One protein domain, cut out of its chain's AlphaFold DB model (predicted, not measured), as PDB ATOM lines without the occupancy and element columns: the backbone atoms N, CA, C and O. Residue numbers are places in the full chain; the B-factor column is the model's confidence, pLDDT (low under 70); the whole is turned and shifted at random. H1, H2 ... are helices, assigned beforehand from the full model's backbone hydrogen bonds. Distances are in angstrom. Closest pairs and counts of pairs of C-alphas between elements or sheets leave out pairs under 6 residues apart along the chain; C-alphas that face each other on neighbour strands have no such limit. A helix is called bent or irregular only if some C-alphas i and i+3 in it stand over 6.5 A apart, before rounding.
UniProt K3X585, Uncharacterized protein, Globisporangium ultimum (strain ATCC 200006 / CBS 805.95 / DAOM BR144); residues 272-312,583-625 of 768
ATOM      1  N   LEU A 272      60.625  22.947  10.411       90.75
ATOM      2  CA  LEU A 272      59.867  21.732  10.731       90.75
ATOM      3  C   LEU A 272      58.769  22.000  11.761       90.75
ATOM      4  O   LEU A 272      57.657  21.506  11.605       90.75
ATOM      5  N   ASP A 273      59.071  22.797  12.783       90.56
ATOM      6  CA  ASP A 273      58.173  23.013  13.914       90.56
ATOM      7  C   ASP A 273      56.936  23.819  13.468       90.56
ATOM      8  O   ASP A 273      55.795  23.474  13.798       90.56
ATOM      9  N   ARG A 274      57.138  24.826  12.607       89.81
ATOM     10  CA  ARG A 274      56.042  25.595  11.992       89.81
ATOM     11  C   ARG A 274      55.266  24.796  10.950       89.81
ATOM     12  O   ARG A 274      54.040  24.859  10.916       89.81
ATOM     13  N   GLU A 275      55.944  24.018  10.111       91.38
ATOM     14  CA  GLU A 275      55.269  23.199   9.097       91.38
ATOM     15  C   GLU A 275      54.401  22.104   9.740       91.38
ATOM     16  O   GLU A 275      53.280  21.880   9.282       91.38
ATOM     17  N   ILE A 276      54.848  21.478  10.840       92.81
ATOM     18  CA  ILE A 276      54.020  20.553  11.640       92.81
ATOM     19  C   ILE A 276      52.792  21.282  12.188       92.81
ATOM     20  O   ILE A 276      51.663  20.805  12.030       92.81
ATOM     21  N   LYS A 277      52.995  22.459  12.791       93.06
ATOM     22  CA  LYS A 277      51.905  23.285  13.318       93.06
ATOM     23  C   LYS A 277      50.865  23.597  12.236       93.06
ATOM     24  O   LYS A 277      49.676  23.412  12.474       93.06
ATOM     25  N   HIS A 278      51.276  24.021  11.044       91.44
ATOM     26  CA  HIS A 278      50.349  24.388   9.969       91.44
ATOM     27  C   HIS A 278      49.646  23.180   9.337       91.44
ATOM     28  O   HIS A 278      48.430  23.201   9.138       91.44
ATOM     29  N   ARG A 279      50.397  22.121   9.009       91.31
ATOM     30  CA  ARG A 279      49.900  20.989   8.205       91.31
ATOM     31  C   ARG A 279      49.202  19.914   9.010       91.31
ATOM     32  O   ARG A 279      48.328  19.239   8.477       91.31
ATOM     33  N   VAL A 280      49.591  19.737  10.268       92.81
ATOM     34  CA  VAL A 280      49.014  18.710  11.135       92.81
ATOM     35  C   VAL A 280      48.027  19.351  12.096       92.81
ATOM     36  O   VAL A 280      46.837  19.045  12.046       92.81
ATOM     37  N   TRP A 281      48.501  20.278  12.929       94.94
ATOM     38  CA  TRP A 281      47.719  20.815  14.042       94.94
ATOM     39  C   TRP A 281      46.609  21.776  13.592       94.94
ATOM     40  O   TRP A 281      45.423  21.517  13.793       94.94
ATOM     41  N   GLN A 282      46.959  22.872  12.921       94.12
ATOM     42  CA  GLN A 282      45.989  23.864  12.452       94.12
ATOM     43  C   GLN A 282      45.081  23.310  11.352       94.12
ATOM     44  O   GLN A 282      43.885  23.600  11.340       94.12
ATOM     45  N   ALA A 283      45.622  22.491  10.442       92.25
ATOM     46  CA  ALA A 283      44.826  21.823   9.418       92.25
ATOM     47  C   ALA A 283      43.751  20.916  10.032       92.25
ATOM     48  O   ALA A 283      42.613  20.924   9.558       92.25
ATOM     49  N   PHE A 284      44.075  20.185  11.107       94.06
ATOM     50  CA  PHE A 284      43.088  19.417  11.860       94.06
ATOM     51  C   PHE A 284      41.982  20.324  12.393       94.06
ATOM     52  O   PHE A 284      40.818  20.086  12.087       94.06
ATOM     53  N   TRP A 285      42.320  21.392  13.120       94.31
ATOM     54  CA  TRP A 285      41.317  22.293  13.695       94.31
ATOM     55  C   TRP A 285      40.436  22.953  12.631       94.31
ATOM     56  O   TRP A 285      39.220  23.001  12.792       94.31
ATOM     57  N   LYS A 286      41.018  23.382  11.507       92.44
ATOM     58  CA  LYS A 286      40.266  23.905  10.359       92.44
ATOM     59  C   LYS A 286      39.279  22.866   9.819       92.44
ATOM     60  O   LYS A 286      38.101  23.180   9.659       92.44
ATOM     61  N   THR A 287      39.720  21.629   9.588       91.69
ATOM     62  CA  THR A 287      38.851  20.546   9.096       91.69
ATOM     63  C   THR A 287      37.784  20.143  10.119       91.69
ATOM     64  O   THR A 287      36.644  19.889   9.733       91.69
ATOM     65  N   MET A 288      38.110  20.133  11.411       92.62
ATOM     66  CA  MET A 288      37.171  19.827  12.494       92.62
ATOM     67  C   MET A 288      36.090  20.895  12.647       92.62
ATOM     68  O   MET A 288      34.914  20.578  12.770       92.62
ATOM     69  N   LEU A 289      36.447  22.178  12.589       91.69
ATOM     70  CA  LEU A 289      35.439  23.239  12.622       91.69
ATOM     71  C   LEU A 289      34.568  23.228  11.358       91.69
ATOM     72  O   LEU A 289      33.364  23.465  11.435       91.69
ATOM     73  N   LEU A 290      35.153  22.881  10.205       90.88
ATOM     74  CA  LEU A 290      34.408  22.669   8.963       90.88
ATOM     75  C   LEU A 290      33.430  21.488   9.056       90.88
ATOM     76  O   LEU A 290      32.339  21.561   8.485       90.88
ATOM     77  N   SER A 291      33.765  20.417   9.786       90.50
ATOM     78  CA  SER A 291      32.889  19.244   9.909       90.50
ATOM     79  C   SER A 291      31.605  19.535  10.686       90.50
ATOM     80  O   SER A 291      30.591  18.880  10.437       90.50
ATOM     81  N   PHE A 292      31.600  20.556  11.547       88.94
ATOM     82  CA  PHE A 292      30.396  21.017  12.243       88.94
ATOM     83  C   PHE A 292      29.373  21.708  11.333       88.94
ATOM     84  O   PHE A 292      28.237  21.904  11.763       88.94
ATOM     85  N   LYS A 293      29.738  22.068  10.090       88.19
ATOM     86  CA  LYS A 293      28.869  22.792   9.137       88.19
ATOM     87  C   LYS A 293      28.255  24.069   9.734       88.19
ATOM     88  O   LYS A 293      27.124  24.428   9.418       88.19
ATOM     89  N   ASN A 294      28.999  24.730  10.620       88.88
ATOM     90  CA  ASN A 294      28.605  25.985  11.244       88.88
ATOM     91  C   ASN A 294      29.509  27.109  10.729       88.88
ATOM     92  O   ASN A 294      30.649  27.263  11.172       88.88
ATOM     93  N   ASP A 295      28.973  27.906   9.808       89.00
ATOM     94  CA  ASP A 295      29.711  28.995   9.167       89.00
ATOM     95  C   ASP A 295      30.173  30.067  10.169       89.00
ATOM     96  O   ASP A 295      31.232  30.665   9.978       89.00
ATOM     97  N   GLN A 296      29.443  30.268  11.275       91.19
ATOM     98  CA  GLN A 296      29.805  31.254  12.299       91.19
ATOM     99  C   GLN A 296      31.095  30.870  13.032       91.19
ATOM    100  O   GLN A 296      31.919  31.740  13.302       91.19
ATOM    101  N   LEU A 297      31.308  29.579  13.314       91.12
ATOM    102  CA  LEU A 297      32.539  29.086  13.948       91.12
ATOM    103  C   LEU A 297      33.762  29.316  13.055       91.12
ATOM    104  O   LEU A 297      34.801  29.784  13.519       91.12
ATOM    105  N   ILE A 298      33.626  29.011  11.764       89.19
ATOM    106  CA  ILE A 298      34.707  29.158  10.783       89.19
ATOM    107  C   ILE A 298      35.034  30.636  10.580       89.19
ATOM    108  O   ILE A 298      36.205  31.020  10.601       89.19
ATOM    109  N   GLN A 299      34.004  31.473  10.424       90.19
ATOM    110  CA  GLN A 299      34.175  32.916  10.315       90.19
ATOM    111  C   GLN A 299      34.855  33.477  11.566       90.19
ATOM    112  O   GLN A 299      35.790  34.267  11.449       90.19
ATOM    113  N   ARG A 300      34.449  33.024  12.758       91.44
ATOM    114  CA  ARG A 300      35.039  33.483  14.014       91.44
ATOM    115  C   ARG A 300      36.502  33.069  14.159       91.44
ATOM    116  O   ARG A 300      37.314  33.904  14.545       91.44
ATOM    117  N   LEU A 301      36.868  31.832  13.809       91.12
ATOM    118  CA  LEU A 301      38.277  31.425  13.790       91.12
ATOM    119  C   LEU A 301      39.086  32.313  12.833       91.12
ATOM    120  O   LEU A 301      40.167  32.773  13.195       91.12
ATOM    121  N   HIS A 302      38.549  32.594  11.646       87.75
ATOM    122  CA  HIS A 302      39.221  33.449  10.673       87.75
ATOM    123  C   HIS A 302      39.415  34.886  11.186       87.75
ATOM    124  O   HIS A 302      40.476  35.472  10.986       87.75
ATOM    125  N   GLU A 303      38.433  35.446  11.898       86.44
ATOM    126  CA  GLU A 303      38.569  36.746  12.571       86.44
ATOM    127  C   GLU A 303      39.688  36.739  13.624       86.44
ATOM    128  O   GLU A 303      40.435  37.713  13.721       86.44
ATOM    129  N   LEU A 304      39.835  35.653  14.394       88.62
ATOM    130  CA  LEU A 304      40.912  35.511  15.381       88.62
ATOM    131  C   LEU A 304      42.288  35.389  14.708       88.62
ATOM    132  O   LEU A 304      43.234  36.038  15.153       88.62
ATOM    133  N   GLU A 305      42.401  34.632  13.610       86.06
ATOM    134  CA  GLU A 305      43.627  34.562  12.799       86.06
ATOM    135  C   GLU A 305      44.010  35.936  12.235       86.06
ATOM    136  O   GLU A 305      45.167  36.348  12.321       86.06
ATOM    137  N   GLN A 306      43.040  36.684  11.698       82.69
ATOM    138  CA  GLN A 306      43.275  38.041  11.201       82.69
ATOM    139  C   GLN A 306      43.696  38.994  12.324       82.69
ATOM    140  O   GLN A 306      44.613  39.794  12.140       82.69
ATOM    141  N   ALA A 307      43.057  38.908  13.495       81.12
ATOM    142  CA  ALA A 307      43.418  39.719  14.653       81.12
ATOM    143  C   ALA A 307      44.850  39.421  15.123       81.12
ATOM    144  O   ALA A 307      45.597  40.352  15.452       81.12
ATOM    145  N   ALA A 308      45.249  38.148  15.091       82.31
ATOM    146  CA  ALA A 308      46.598  37.716  15.410       82.31
ATOM    147  C   ALA A 308      47.631  38.209  14.385       82.31
ATOM    148  O   ALA A 308      48.640  38.788  14.783       82.31
ATOM    149  N   GLY A 309      47.350  38.089  13.084       77.19
ATOM    150  CA  GLY A 309      48.219  38.610  12.022       77.19
ATOM    151  C   GLY A 309      48.293  40.145  11.971       77.19
ATOM    152  O   GLY A 309      49.296  40.716  11.550       77.19
ATOM    153  N   ALA A 310      47.262  40.853  12.441       76.31
ATOM    154  CA  ALA A 310      47.281  42.313  12.530       76.31
ATOM    155  C   ALA A 310      48.069  42.824  13.750       76.31
ATOM    156  O   ALA A 310      48.722  43.872  13.685       76.31
ATOM    157  N   SER A 311      47.994  42.099  14.868       78.19
ATOM    158  CA  SER A 311      48.484  42.573  16.168       78.19
ATOM    159  C   SER A 311      49.812  41.949  16.585       78.19
ATOM    160  O   SER A 311      50.574  42.596  17.300       78.19
ATOM    161  N   GLY A 312      50.098  40.723  16.159       84.31
ATOM    162  CA  GLY A 312      51.281  39.960  16.542       84.31
ATOM    163  C   GLY A 312      51.133  39.167  17.841       84.31
ATOM    164  O   GLY A 312      50.407  39.548  18.763       84.31
ATOM    165  N   VAL A 583      49.966  21.430  23.481       94.00
ATOM    166  CA  VAL A 583      48.937  21.239  24.512       94.00
ATOM    167  C   VAL A 583      48.675  19.748  24.708       94.00
ATOM    168  O   VAL A 583      48.539  19.006  23.736       94.00
ATOM    169  N   SER A 584      48.624  19.290  25.959       94.44
ATOM    170  CA  SER A 584      48.314  17.889  26.232       94.44
ATOM    171  C   SER A 584      46.829  17.602  26.011       94.44
ATOM    172  O   SER A 584      45.970  18.481  26.119       94.44
ATOM    173  N   ARG A 585      46.495  16.333  25.756       94.12
ATOM    174  CA  ARG A 585      45.098  15.923  25.567       94.12
ATOM    175  C   ARG A 585      44.219  16.264  26.770       94.12
ATOM    176  O   ARG A 585      43.107  16.738  26.581       94.12
ATOM    177  N   LEU A 586      44.725  16.048  27.983       93.81
ATOM    178  CA  LEU A 586      43.984  16.334  29.211       93.81
ATOM    179  C   LEU A 586      43.712  17.836  29.365       93.81
ATOM    180  O   LEU A 586      42.580  18.219  29.641       93.81
ATOM    181  N   GLU A 587      44.715  18.682  29.120       94.81
ATOM    182  CA  GLU A 587      44.554  20.143  29.168       94.81
ATOM    183  C   GLU A 587      43.594  20.655  28.089       94.81
ATOM    184  O   GLU A 587      42.816  21.574  28.339       94.81
ATOM    185  N   LEU A 588      43.612  20.058  26.892       95.12
ATOM    186  CA  LEU A 588      42.678  20.403  25.823       95.12
ATOM    187  C   LEU A 588      41.230  20.070  26.209       95.12
ATOM    188  O   LEU A 588      40.335  20.888  26.002       95.12
ATOM    189  N   GLU A 589      40.987  18.872  26.740       94.69
ATOM    190  CA  GLU A 589      39.647  18.435  27.146       94.69
ATOM    191  C   GLU A 589      39.122  19.262  28.338       94.69
ATOM    192  O   GLU A 589      37.950  19.658  28.349       94.69
ATOM    193  N   ASP A 590      39.992  19.614  29.290       94.56
ATOM    194  CA  ASP A 590      39.677  20.546  30.382       94.56
ATOM    195  C   ASP A 590      39.336  21.946  29.851       94.56
ATOM    196  O   ASP A 590      38.306  22.521  30.208       94.56
ATOM    197  N   TYR A 591      40.129  22.476  28.916       94.69
ATOM    198  CA  TYR A 591      39.872  23.777  28.302       94.69
ATOM    199  C   TYR A 591      38.507  23.816  27.591       94.69
ATOM    200  O   TYR A 591      37.717  24.738  27.808       94.69
ATOM    201  N   LEU A 592      38.208  22.808  26.764       94.38
ATOM    202  CA  LEU A 592      36.960  22.743  25.995       94.38
ATOM    203  C   LEU A 592      35.722  22.597  26.890       94.38
ATOM    204  O   LEU A 592      34.660  23.112  26.549       94.38
ATOM    205  N   SER A 593      35.845  21.910  28.026       91.44
ATOM    206  CA  SER A 593      34.723  21.690  28.948       91.44
ATOM    207  C   SER A 593      34.493  22.848  29.923       91.44
ATOM    208  O   SER A 593      33.349  23.104  30.292       91.44
ATOM    209  N   THR A 594      35.550  23.558  30.332       90.69
ATOM    210  CA  THR A 594      35.459  24.602  31.368       90.69
ATOM    211  C   THR A 594      35.401  26.026  30.820       90.69
ATOM    212  O   THR A 594      34.795  26.891  31.455       90.69
ATOM    213  N   ARG A 595      36.044  26.305  29.675       89.50
ATOM    214  CA  ARG A 595      36.226  27.679  29.171       89.50
ATOM    215  C   ARG A 595      35.406  28.015  27.937       89.50
ATOM    216  O   ARG A 595      35.016  29.172  27.782       89.50
ATOM    217  N   GLU A 596      35.160  27.044  27.065       93.38
ATOM    218  CA  GLU A 596      34.286  27.260  25.915       93.38
ATOM    219  C   GLU A 596      32.817  27.265  26.346       93.38
ATOM    220  O   GLU A 596      32.408  26.548  27.254       93.38
ATOM    221  N   ARG A 597      32.013  28.104  25.686       92.00
ATOM    222  CA  ARG A 597      30.562  28.196  25.923       92.00
ATOM    223  C   ARG A 597      29.745  27.517  24.835       92.00
ATOM    224  O   ARG A 597      28.578  27.200  25.048       92.00
ATOM    225  N   ASN A 598      30.344  27.316  23.663       93.00
ATOM    226  CA  ASN A 598      29.676  26.698  22.535       93.00
ATOM    227  C   ASN A 598      29.492  25.191  22.791       93.00
ATOM    228  O   ASN A 598      30.497  24.479  22.889       93.00
ATOM    229  N   PRO A 599      28.248  24.672  22.812       92.44
ATOM    230  CA  PRO A 599      27.988  23.260  23.084       92.44
ATOM    231  C   PRO A 599      28.740  22.299  22.153       92.44
ATOM    232  O   PRO A 599      29.199  21.250  22.595       92.44
ATOM    233  N   LEU A 600      28.928  22.669  20.879       92.69
ATOM    234  CA  LEU A 600      29.649  21.838  19.906       92.69
ATOM    235  C   LEU A 600      31.125  21.659  20.282       92.69
ATOM    236  O   LEU A 600      31.682  20.579  20.092       92.69
ATOM    237  N   MET A 601      31.744  22.708  20.827       93.00
ATOM    238  CA  MET A 601      33.134  22.676  21.280       93.00
ATOM    239  C   MET A 601      33.256  21.897  22.590       93.00
ATOM    240  O   MET A 601      34.149  21.061  22.718       93.00
ATOM    241  N   CYS A 602      32.318  22.095  23.521       93.62
ATOM    242  CA  CYS A 602      32.283  21.381  24.799       93.62
ATOM    243  C   CYS A 602      32.074  19.870  24.629       93.62
ATOM    244  O   CYS A 602      32.663  19.071  25.352       93.62
ATOM    245  N   GLU A 603      31.258  19.454  23.656       93.31
ATOM    246  CA  GLU A 603      30.996  18.039  23.369       93.31
ATOM    247  C   GLU A 603      32.027  17.388  22.432       93.31
ATOM    248  O   GLU A 603      31.971  16.173  22.203       93.31
ATOM    249  N   LEU A 604      32.975  18.153  21.882       93.25
ATOM    250  CA  LEU A 604      33.984  17.667  20.934       93.25
ATOM    251  C   LEU A 604      34.791  16.476  21.487       93.25
ATOM    252  O   LEU A 604      34.881  15.471  20.772       93.25
ATOM    253  N   PRO A 605      35.286  16.490  22.747       93.25
ATOM    254  CA  PRO A 605      35.995  15.349  23.330       93.25
ATOM    255  C   PRO A 605      35.205  14.038  23.304       93.25
ATOM    256  O   PRO A 605      35.780  12.968  23.124       93.25
ATOM    257  N   ARG A 606      33.875  14.117  23.440       91.81
ATOM    258  CA  ARG A 606      32.977  12.955  23.463       91.81
ATOM    259  C   ARG A 606      32.570  12.516  22.061       91.81
ATOM    260  O   ARG A 606      32.562  11.327  21.759       91.81
ATOM    261  N   THR A 607      32.208  13.469  21.208       92.50
ATOM    262  CA  THR A 607      31.667  13.205  19.865       92.50
ATOM    263  C   THR A 607      32.751  12.811  18.861       92.50
ATOM    264  O   THR A 607      32.499  11.979  17.993       92.50
ATOM    265  N   HIS A 608      33.963  13.355  19.001       93.12
ATOM    266  CA  HIS A 608      35.076  13.178  18.062       93.12
ATOM    267  C   HIS A 608      36.336  12.609  18.742       93.12
ATOM    268  O   HIS A 608      37.466  12.879  18.329       93.12
ATOM    269  N   ALA A 609      36.148  11.768  19.765       93.31
ATOM    270  CA  ALA A 609      37.232  11.143  20.528       93.31
ATOM    271  C   ALA A 609      38.241  10.380  19.649       93.31
ATOM    272  O   ALA A 609      39.445  10.403  19.911       93.31
ATOM    273  N   SER A 610      37.767   9.703  18.597       91.69
ATOM    274  CA  SER A 610      38.613   8.967  17.648       91.69
ATOM    275  C   SER A 610      39.492   9.902  16.816       91.69
ATOM    276  O   SER A 610      40.680   9.632  16.658       91.69
ATOM    277  N   ALA A 611      38.943  11.027  16.350       91.56
ATOM    278  CA  ALA A 611      39.679  12.037  15.594       91.56
ATOM    279  C   ALA A 611      40.759  12.707  16.457       91.56
ATOM    280  O   ALA A 611      41.894  12.853  16.009       91.56
ATOM    281  N   LEU A 612      40.442  13.032  17.716       93.69
ATOM    282  CA  LEU A 612      41.430  13.531  18.678       93.69
ATOM    283  C   LEU A 612      42.517  12.491  18.962       93.69
ATOM    284  O   LEU A 612      43.700  12.810  18.933       93.69
ATOM    285  N   SER A 613      42.137  11.231  19.185       93.69
ATOM    286  CA  SER A 613      43.107  10.153  19.420       93.69
ATOM    287  C   SER A 613      44.052   9.982  18.230       93.69
ATOM    288  O   SER A 613      45.249   9.788  18.413       93.69
ATOM    289  N   PHE A 614      43.527  10.096  17.010       91.44
ATOM    290  CA  PHE A 614      44.319  10.059  15.789       91.44
ATOM    291  C   PHE A 614      45.274  11.256  15.671       91.44
ATOM    292  O   PHE A 614      46.450  11.061  15.368       91.44
ATOM    293  N   LEU A 615      44.804  12.476  15.964       94.12
ATOM    294  CA  LEU A 615      45.647  13.674  15.988       94.12
ATOM    295  C   LEU A 615      46.813  13.513  16.964       94.12
ATOM    296  O   LEU A 615      47.952  13.725  16.568       94.12
ATOM    297  N   TYR A 616      46.539  13.130  18.213       94.56
ATOM    298  CA  TYR A 616      47.574  13.031  19.243       94.56
ATOM    299  C   TYR A 616      48.599  11.939  18.941       94.56
ATOM    300  O   TYR A 616      49.784  12.196  19.096       94.56
ATOM    301  N   LYS A 617      48.183  10.782  18.409       92.25
ATOM    302  CA  LYS A 617      49.128   9.749  17.941       92.25
ATOM    303  C   LYS A 617      50.016  10.250  16.806       92.25
ATOM    304  O   LYS A 617      51.215   9.993  16.773       92.25
ATOM    305  N   ARG A 618      49.437  10.995  15.860       92.69
ATOM    306  CA  ARG A 618      50.209  11.602  14.773       92.69
ATOM    307  C   ARG A 618      51.177  12.660  15.308       92.69
ATOM    308  O   ARG A 618      52.317  12.694  14.856       92.69
ATOM    309  N   MET A 619      50.736  13.495  16.249       94.06
ATOM    310  CA  MET A 619      51.574  14.499  16.909       94.06
ATOM    311  C   MET A 619      52.725  13.846  17.677       94.06
ATOM    312  O   MET A 619      53.861  14.266  17.509       94.06
ATOM    313  N   GLU A 620      52.460  12.771  18.416       92.62
ATOM    314  CA  GLU A 620      53.467  11.969  19.113       92.62
ATOM    315  C   GLU A 620      54.514  11.408  18.142       92.62
ATOM    316  O   GLU A 620      55.714  11.575  18.366       92.62
ATOM    317  N   PHE A 621      54.088  10.853  17.000       91.56
ATOM    318  CA  PHE A 621      55.013  10.381  15.967       91.56
ATOM    319  C   PHE A 621      55.906  11.503  15.420       91.56
ATOM    320  O   PHE A 621      57.128  11.351  15.377       91.56
ATOM    321  N   VAL A 622      55.334  12.643  15.015       92.88
ATOM    322  CA  VAL A 622      56.134  13.743  14.443       92.88
ATOM    323  C   VAL A 622      56.992  14.445  15.497       92.88
ATOM    324  O   VAL A 622      58.072  14.918  15.168       92.88
ATOM    325  N   GLN A 623      56.568  14.483  16.760       90.62
ATOM    326  CA  GLN A 623      57.340  15.070  17.858       90.62
ATOM    327  C   GLN A 623      58.410  14.119  18.414       90.62
ATOM    328  O   GLN A 623      59.341  14.587  19.063       90.62
ATOM    329  N   SER A 624      58.328  12.812  18.130       90.06
ATOM    330  CA  SER A 624      59.279  11.814  18.644       90.06
ATOM    331  C   SER A 624      60.731  12.089  18.238       90.06
ATOM    332  O   SER A 624      61.647  11.916  19.040       90.06
ATOM    333  N   HIS A 625      60.959  12.523  16.994       90.06
ATOM    334  CA  HIS A 625      62.291  12.804  16.470       90.06
ATOM    335  C   HIS A 625      62.235  13.753  15.263       90.06
ATOM    336  O   HIS A 625      61.394  13.595  14.376       90.06
TER     337      HIS A 625
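This is residues 272 to 312 and 583 to 625 of the 768 residues of an uncharacterized protein of Globisporangium ultimum (strain ATCC 200006 / CBS 805.95 / DAOM BR144) (UniProt K3X585). What shape do these atoms make? H1 and H6 lie side by side, opposite ways, and H2 folds back from the end of H1 as a helical hairpin that splays open, so that residues 303 to 312 stick out from the body. The centres of H1, H6 and H3 make a triangle, with H3 apart from H1 and close to H6 but not clearly touching it, and the short H4 and H5 turn the chain from H3 into H6. What is it built of? The printed part has 84 residues with six named helices, H1 to H6 in order, and no named strand; its class is all helix. How large is it? It is compact, with a radius of gyration of the C-alphas of 13.6 A and spans of 37 by 33 by 22 A.

Where do the first helices run? H1, residues 272 to 291, begins with C-alpha 272 at (59.867, 21.732, 10.731) and is 27.1 A long. It is neither bent nor irregular, but only just: C-alphas 279 and 282 are 6.4 A apart. H2, residues 295 to 311, is 24.2 A long. What follows the cut? H3, residues 585 to 594, begins at (45.098, 15.923, 25.567) and is 14.2 A long. H4, residues 599 to 602, and H5, residues 604 to 607, are short. H6, residues 609 to 624, is 22.1 A long and ends with C-alpha 624 at (59.279, 11.814, 18.644).

What does H1 touch? Residues 286 to 290 touch residues 297 to 298 of H2, in a hairpin at a shallow tilt of 30 degrees, opposite ways; the closest C-alphas, of Leu 289 and Ile 298, are 6.2 A apart. Residues 276 to 284 touch residues 615 to 622 of H6, at a shallow tilt of 6 degrees, opposite ways; the closest C-alphas, of Phe 284 and Leu 615, are 7.5 A apart. Where does H3 stand? It is close to but not clearly touching H6, with the C-alphas of Arg 585 and Tyr 616, their closest, 7.4 A apart. It touches H4 only at the corner, Ser 593 and Cys 602 having the closest C-alphas at 4.8 A, and only just touches H5, with 3 pairs of C-alphas within 8 A, the closest those of Glu 589 and Pro 605 at 6.1 A. H1 and H3 are apart. How do the backbones pair? Every O i to N i+4 pair is within hydrogen-bond range in H2, H3 and H6, and 14 of 16 are in H1; H4 and H5 are too short for such a pair.

Where is the cut? Residues 313 to 582 are not printed, and C-alphas 312 and 583 are 20.5 A apart across it. Are any links long? Of the links that are printed whole, each is tight. How sure is the model? The mean pLDDT of the printed part is 91.0, and no printed residue is under 70.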